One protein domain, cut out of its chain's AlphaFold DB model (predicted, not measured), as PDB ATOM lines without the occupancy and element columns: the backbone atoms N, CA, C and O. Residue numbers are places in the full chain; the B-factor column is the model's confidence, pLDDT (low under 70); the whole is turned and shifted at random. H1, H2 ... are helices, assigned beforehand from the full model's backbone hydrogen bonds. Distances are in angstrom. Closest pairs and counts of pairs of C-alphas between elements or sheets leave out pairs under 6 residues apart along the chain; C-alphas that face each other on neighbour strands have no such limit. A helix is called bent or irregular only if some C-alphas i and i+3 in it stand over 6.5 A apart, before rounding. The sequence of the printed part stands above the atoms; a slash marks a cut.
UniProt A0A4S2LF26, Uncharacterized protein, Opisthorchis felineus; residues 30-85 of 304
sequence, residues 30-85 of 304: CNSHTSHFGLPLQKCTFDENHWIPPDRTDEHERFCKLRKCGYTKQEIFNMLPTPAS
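This is residues 30 to 85 of the 304 residues of an uncharacterized protein of Opisthorchis felineus (UniProt A0A4S2LF26). With little regular structure, the printed part is a long looping stretch, residues 30 to 53, that leads into one longer helix, H1, and a short helix, H2, set crosswise near the end of H1. The 56 residues printed include H1 then H2, with no named strand; the class is all helix, with 22 residues in named elements. It is only just loose, close to compact, with a radius of gyration of the C-alphas of 12.6 A, and only just flat, spanning 35 by 26 by 14 A.

Residues 42 to 43 pair antiparallel with residues 51 to 52. H1, residues 54 to 68, begins at C-alpha 54 (159.161, 136.342, 141.114) and measures 20.4 A; it is irregular, with C-alphas 55 and 58 8.0 A apart. H2, residues 73 to 79, measures 10.1 A and ends at C-alpha 79 (174.794, 123.920, 152.368).

H1 touches H2 with residues 63 to 67 alone; the closest C-alphas, of Leu 66 and Ile 76, are 6.8 A apart. Their lines are about perpendicular, at 76 degrees. Every O i to N i+4 pair is within hydrogen-bond range in H2, and 9 of 11 in H1.

The C-alphas farthest apart, of Asn 31 and Asn 78, are 35.3 A apart. The printed part has no cut, and the link from H1 to H2 is tight. Residues 30 to 36 and 81 to 85 have pLDDT under 70.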
ATOM      1  N   CYS A  30     156.405 136.617 123.543       51.78
ATOM      2  CA  CYS A  30     157.358 136.297 124.602       51.78
ATOM      3  C   CYS A  30     158.381 137.441 124.695       51.78
ATOM      4  O   CYS A  30     159.562 137.276 124.386       51.78
ATOM      5  N   ASN A  31     157.899 138.614 125.122       51.81
ATOM      6  CA  ASN A  31     158.694 139.712 125.624       51.81
ATOM      7  C   ASN A  31     159.786 139.087 126.475       51.81
ATOM      8  O   ASN A  31     159.516 138.188 127.275       51.81
ATOM      9  N   SER A  32     161.010 139.566 126.316       58.34
ATOM     10  CA  SER A  32     162.235 139.133 126.999       58.34
ATOM     11  C   SER A  32     162.151 139.059 128.539       58.34
ATOM     12  O   SER A  32     163.135 138.735 129.201       58.34
ATOM     13  N   HIS A  33     160.979 139.344 129.111       58.53
ATOM     14  CA  HIS A  33     160.645 139.419 130.522       58.53
ATOM     15  C   HIS A  33     159.372 138.640 130.887       58.53
ATOM     16  O   HIS A  33     158.887 138.805 131.998       58.53
ATOM     17  N   THR A  34     158.828 137.783 130.021       61.81
ATOM     18  CA  THR A  34     157.691 136.923 130.377       61.81
ATOM     19  C   THR A  34     158.156 135.475 130.457       61.81
ATOM     20  O   THR A  34     158.677 134.912 129.496       61.81
ATOM     21  N   SER A  35     158.011 134.864 131.630       69.00
ATOM     22  CA  SER A  35     158.291 133.437 131.796       69.00
ATOM     23  C   SER A  35     157.333 132.599 130.941       69.00
ATOM     24  O   SER A  35     156.258 133.058 130.560       69.00
ATOM     25  N   HIS A  36     157.674 131.329 130.709       63.84
ATOM     26  CA  HIS A  36     156.819 130.364 130.000       63.84
ATOM     27  C   HIS A  36     155.392 130.244 130.592       63.84
ATOM     28  O   HIS A  36     154.487 129.744 129.935       63.84
ATOM     29  N   PHE A  37     155.173 130.710 131.826       72.81
ATOM     30  CA  PHE A  37     153.875 130.705 132.505       72.81
ATOM     31  C   PHE A  37     153.122 132.042 132.425       72.81
ATOM     32  O   PHE A  37     152.143 132.230 133.140       72.81
ATOM     33  N   GLY A  38     153.577 132.998 131.610       75.12
ATOM     34  CA  GLY A  38     152.952 134.323 131.529       75.12
ATOM     35  C   GLY A  38     153.269 135.235 132.719       75.12
ATOM     36  O   GLY A  38     152.785 136.361 132.770       75.12
ATOM     37  N   LEU A  39     154.080 134.776 133.681       79.56
ATOM     38  CA  LEU A  39     154.463 135.584 134.837       79.56
ATOM     39  C   LEU A  39     155.601 136.547 134.467       79.56
ATOM     40  O   LEU A  39     156.545 136.111 133.789       79.56
ATOM     41  N   PRO A  40     155.548 137.809 134.931       83.12
ATOM     42  CA  PRO A  40     156.610 138.780 134.709       83.12
ATOM     43  C   PRO A  40     157.889 138.314 135.407       83.12
ATOM     44  O   PRO A  40     157.879 138.013 136.595       83.12
ATOM     45  N   LEU A  41     158.989 138.234 134.669       89.06
ATOM     46  CA  LEU A  41     160.323 137.937 135.173       89.06
ATOM     47  C   LEU A  41     160.943 139.200 135.782       89.06
ATOM     48  O   LEU A  41     160.839 140.293 135.224       89.06
ATOM     49  N   GLN A  42     161.667 139.037 136.886       90.75
ATOM     50  CA  GLN A  42     162.413 140.105 137.544       90.75
ATOM     51  C   GLN A  42     163.920 139.948 137.293       90.75
ATOM     52  O   GLN A  42     164.443 138.832 137.245       90.75
ATOM     53  N   LYS A  43     164.639 141.063 137.124       93.12
ATOM     54  CA  LYS A  43     166.105 141.059 136.992       93.12
ATOM     55  C   LYS A  43     166.741 140.740 138.349       93.12
ATOM     56  O   LYS A  43     166.317 141.283 139.369       93.12
ATOM     57  N   CYS A  44     167.748 139.868 138.370       94.56
ATOM     58  CA  CYS A  44     168.466 139.531 139.600       94.56
ATOM     59  C   CYS A  44     169.210 140.750 140.177       94.56
ATOM     60  O   CYS A  44     169.812 141.529 139.444       94.56
ATOM     61  N   THR A  45     169.220 140.886 141.504       94.44
ATOM     62  CA  THR A  45     169.935 141.956 142.226       94.44
ATOM     63  C   THR A  45     171.454 141.740 142.271       94.44
ATOM     64  O   THR A  45     172.220 142.691 142.423       94.44
ATOM     65  N   PHE A  46     171.918 140.492 142.130       92.75
ATOM     66  CA  PHE A  46     173.333 140.123 142.263       92.75
ATOM     67  C   PHE A  46     174.085 139.997 140.932       92.75
ATOM     68  O   PHE A  46     175.318 140.122 140.934       92.75
ATOM     69  N   ASP A  47     173.369 139.749 139.836       90.75
ATOM     70  CA  ASP A  47     173.906 139.578 138.484       90.75
ATOM     71  C   ASP A  47     172.934 140.195 137.478       90.75
ATOM     72  O   ASP A  47     171.732 139.949 137.519       90.75
ATOM     73  N   GLU A  48     173.450 141.012 136.572       90.81
ATOM     74  CA  GLU A  48     172.615 141.729 135.622       90.81
ATOM     75  C   GLU A  48     172.204 140.895 134.404       90.81
ATOM     76  O   GLU A  48     171.313 141.303 133.658       90.81
ATOM     77  N   ASN A  49     172.828 139.736 134.196       87.88
ATOM     78  CA  ASN A  49     172.711 138.992 132.945       87.88
ATOM     79  C   ASN A  49     171.615 137.921 132.937       87.88
ATOM     80  O   ASN A  49     171.469 137.219 131.935       87.88
ATOM     81  N   HIS A  50     170.827 137.770 134.005       88.31
ATOM     82  CA  HIS A  50     169.732 136.801 134.004       88.31
ATOM     83  C   HIS A  50     168.475 137.269 134.739       88.31
ATOM     84  O   HIS A  50     168.488 138.126 135.626       88.31
ATOM     85  N   TRP A  51     167.374 136.641 134.338       90.31
ATOM     86  CA  TRP A  51     166.009 136.940 134.745       90.31
ATOM     87  C   TRP A  51     165.452 135.779 135.568       90.31
ATOM     88  O   TRP A  51     165.694 134.614 135.244       90.31
ATOM     89  N   ILE A  52     164.733 136.091 136.643       92.25
ATOM     90  CA  ILE A  52     164.241 135.116 137.618       92.25
ATOM     91  C   ILE A  52     162.723 135.261 137.749       92.25
ATOM     92  O   ILE A  52     162.217 136.385 137.799       92.25
ATOM     93  N   PRO A  53     161.985 134.146 137.829       91.69
ATOM     94  CA  PRO A  53     160.586 134.160 138.231       91.69
ATOM     95  C   PRO A  53     160.392 134.757 139.645       91.69
ATOM     96  O   PRO A  53     161.170 134.434 140.547       91.69
ATOM     97  N   PRO A  54     159.374 135.612 139.861       89.69
ATOM     98  CA  PRO A  54     159.161 136.342 141.114       89.69
ATOM     99  C   PRO A  54     158.824 135.420 142.294       89.69
ATOM    100  O   PRO A  54     159.073 135.772 143.438       89.69
ATOM    101  N   ASP A  55     158.308 134.220 142.022       90.12
ATOM    102  CA  ASP A  55     158.013 133.177 143.008       90.12
ATOM    103  C   ASP A  55     159.275 132.526 143.600       90.12
ATOM    104  O   ASP A  55     159.212 131.927 144.671       90.12
ATOM    105  N   ARG A  56     160.427 132.630 142.922       88.06
ATOM    106  CA  ARG A  56     161.690 131.980 143.329       88.06
ATOM    107  C   ARG A  56     162.857 132.947 143.479       88.06
ATOM    108  O   ARG A  56     164.016 132.524 143.442       88.06
ATOM    109  N   THR A  57     162.574 134.233 143.648       91.31
ATOM    110  CA  THR A  57     163.591 135.271 143.859       91.31
ATOM    111  C   THR A  57     164.415 134.982 145.109       91.31
ATOM    112  O   THR A  57     165.632 134.871 145.002       91.31
ATOM    113  N   ASP A  58     163.774 134.727 146.250       91.81
ATOM    114  CA  ASP A  58     164.454 134.492 147.532       91.81
ATOM    115  C   ASP A  58     165.408 133.291 147.502       91.81
ATOM    116  O   ASP A  58     166.529 133.341 148.020       91.81
ATOM    117  N   GLU A  59     164.976 132.184 146.892       91.31
ATOM    118  CA  GLU A  59     165.826 131.006 146.730       91.31
ATOM    119  C   GLU A  59     166.999 131.334 145.817       91.31
ATOM    120  O   GLU A  59     168.160 131.116 146.180       91.31
ATOM    121  N   HIS A  60     166.703 131.905 144.649       93.06
ATOM    122  CA  HIS A  60     167.711 132.271 143.677       93.06
ATOM    123  C   HIS A  60     168.765 133.206 144.276       93.06
ATOM    124  O   HIS A  60     169.955 132.972 144.073       93.06
ATOM    125  N   GLU A  61     168.365 134.236 145.021       93.50
ATOM    126  CA  GLU A  61     169.270 135.207 145.635       93.50
ATOM    127  C   GLU A  61     170.322 134.526 146.514       93.50
ATOM    128  O   GLU A  61     171.514 134.844 146.431       93.50
ATOM    129  N   ARG A  62     169.924 133.507 147.285       92.31
ATOM    130  CA  ARG A  62     170.853 132.721 148.111       92.31
ATOM    131  C   ARG A  62     171.848 131.935 147.255       92.31
ATOM    132  O   ARG A  62     173.049 131.956 147.537       92.31
ATOM    133  N   PHE A  63     171.383 131.279 146.189       93.62
ATOM    134  CA  PHE A  63     172.257 130.550 145.258       93.62
ATOM    135  C   PHE A  63     173.199 131.492 144.494       93.62
ATOM    136  O   PHE A  63     174.383 131.188 144.330       93.62
ATOM    137  N   CYS A  64     172.691 132.638 144.042       94.31
ATOM    138  CA  CYS A  64     173.429 133.621 143.260       94.31
ATOM    139  C   CYS A  64     174.530 134.278 144.093       94.31
ATOM    140  O   CYS A  64     175.687 134.319 143.671       94.31
ATOM    141  N   LYS A  65     174.208 134.682 145.328       94.06
ATOM    142  CA  LYS A  65     175.176 135.231 146.284       94.06
ATOM    143  C   LYS A  65     176.326 134.256 146.542       94.06
ATOM    144  O   LYS A  65     177.488 134.647 146.477       94.06
ATOM    145  N   LEU A  66     176.024 132.976 146.766       94.19
ATOM    146  CA  LEU A  66     177.056 131.961 146.991       94.19
ATOM    147  C   LEU A  66     177.882 131.674 145.730       94.19
ATOM    148  O   LEU A  66     179.100 131.523 145.821       94.19
ATOM    149  N   ARG A  67     177.267 131.669 144.542       93.88
ATOM    150  CA  ARG A  67     178.019 131.572 143.282       93.88
ATOM    151  C   ARG A  67     178.979 132.745 143.095       93.88
ATOM    152  O   ARG A  67     180.128 132.517 142.727       93.88
ATOM    153  N   LYS A  68     178.548 133.970 143.404       92.69
ATOM    154  CA  LYS A  68     179.387 135.178 143.330       92.69
ATOM    155  C   LYS A  68     180.560 135.134 144.317       92.69
ATOM    156  O   LYS A  68     181.630 135.652 144.020       92.69
ATOM    157  N   CYS A  69     180.395 134.451 145.450       92.31
ATOM    158  CA  CYS A  69     181.469 134.175 146.411       92.31
ATOM    159  C   CYS A  69     182.407 133.017 146.004       92.31
ATOM    160  O   CYS A  69     183.316 132.687 146.763       92.31
ATOM    161  N   GLY A  70     182.208 132.395 144.837       95.81
ATOM    162  CA  GLY A  70     183.086 131.346 144.310       95.81
ATOM    163  C   GLY A  70     182.785 129.929 144.806       95.81
ATOM    164  O   GLY A  70     183.592 129.027 144.580       95.81
ATOM    165  N   TYR A  71     181.642 129.702 145.461       94.31
ATOM    166  CA  TYR A  71     181.230 128.349 145.835       94.31
ATOM    167  C   TYR A  71     180.795 127.550 144.604       94.31
ATOM    168  O   TYR A  71     180.087 128.044 143.721       94.31
ATOM    169  N   THR A  72     181.183 126.277 144.559       94.88
ATOM    170  CA  THR A  72     180.755 125.378 143.482       94.88
ATOM    171  C   THR A  72     179.282 124.998 143.639       94.88
ATOM    172  O   THR A  72     178.749 124.942 144.746       94.88
ATOM    173  N   LYS A  73     178.602 124.664 142.531       91.31
ATOM    174  CA  LYS A  73     177.180 124.256 142.554       91.31
ATOM    175  C   LYS A  73     176.911 123.116 143.553       91.31
ATOM    176  O   LYS A  73     175.882 123.129 144.218       91.31
ATOM    177  N   GLN A  74     177.840 122.164 143.671       90.81
ATOM    178  CA  GLN A  74     177.740 121.036 144.605       90.81
ATOM    179  C   GLN A  74     177.886 121.472 146.067       90.81
ATOM    180  O   GLN A  74     177.135 121.007 146.917       90.81
ATOM    181  N   GLU A  75     178.810 122.383 146.377       90.44
ATOM    182  CA  GLU A  75     178.959 122.918 147.736       90.44
ATOM    183  C   GLU A  75     177.724 123.706 148.167       90.44
ATOM    184  O   GLU A  75     177.270 123.545 149.294       90.44
ATOM    185  N   ILE A  76     177.147 124.500 147.261       92.69
ATOM    186  CA  ILE A  76     175.925 125.261 147.543       92.69
ATOM    187  C   ILE A  76     174.756 124.315 147.834       92.69
ATOM    188  O   ILE A  76     174.058 124.506 148.826       92.69
ATOM    189  N   PHE A  77     174.581 123.268 147.021       86.94
ATOM    190  CA  PHE A  77     173.525 122.271 147.223       86.94
ATOM    191  C   PHE A  77     173.673 121.505 148.547       86.94
ATOM    192  O   PHE A  77     172.683 121.145 149.165       86.94
ATOM    193  N   ASN A  78     174.906 121.299 149.017       88.19
ATOM    194  CA  ASN A  78     175.160 120.663 150.311       88.19
ATOM    195  C   ASN A  78     174.939 121.604 151.508       88.19
ATOM    196  O   ASN A  78     174.798 121.124 152.631       88.19
ATOM    197  N   MET A  79     174.974 122.927 151.302       83.81
ATOM    198  CA  MET A  79     174.794 123.920 152.368       83.81
ATOM    199  C   MET A  79     173.356 124.427 152.481       83.81
ATOM    200  O   MET A  79     172.934 124.782 153.580       83.81
ATOM    201  N   LEU A  80     172.613 124.480 151.374       80.31
ATOM    202  CA  LEU A  80     171.203 124.850 151.395       80.31
ATOM    203  C   LEU A  80     170.345 123.584 151.486       80.31
ATOM    204  O   LEU A  80     170.340 122.801 150.535       80.31
ATOM    205  N   PRO A  81     169.588 123.380 152.580       65.75
ATOM    206  CA  PRO A  81     168.562 122.353 152.592       65.75
ATOM    207  C   PRO A  81     167.573 122.680 151.475       65.75
ATOM    208  O   PRO A  81     167.019 123.778 151.413       65.75
ATOM    209  N   THR A  82     167.401 121.746 150.544       66.06
ATOM    210  CA  THR A  82     166.392 121.907 149.498       66.06
ATOM    211  C   THR A  82     165.032 121.889 150.207       66.06
ATOM    212  O   THR A  82     164.833 121.035 151.068       66.06
ATOM    213  N   PRO A  83     164.063 122.765 149.904       60.62
ATOM    214  CA  PRO A  83     162.740 122.695 150.541       60.62
ATOM    215  C   PRO A  83     162.059 121.329 150.326       60.62
ATOM    216  O   PRO A  83     161.333 120.851 151.194       60.62
ATOM    217  N   ALA A  84     162.409 120.618 149.246       56.06
ATOM    218  CA  ALA A  84     162.023 119.224 149.027       56.06
ATOM    219  C   ALA A  84     162.562 118.239 150.086       56.06
ATOM    220  O   ALA A  84     161.994 117.171 150.237       56.06
ATOM    221  N   SER A  85     163.623 118.559 150.835       49.88
ATOM    222  CA  SER A  85     164.107 117.734 151.954       49.88
ATOM    223  C   SER A  85     163.512 118.128 153.307       49.88
ATOM    224  O   SER A  85     163.657 117.367 154.257       49.88
TER     225      SER A  85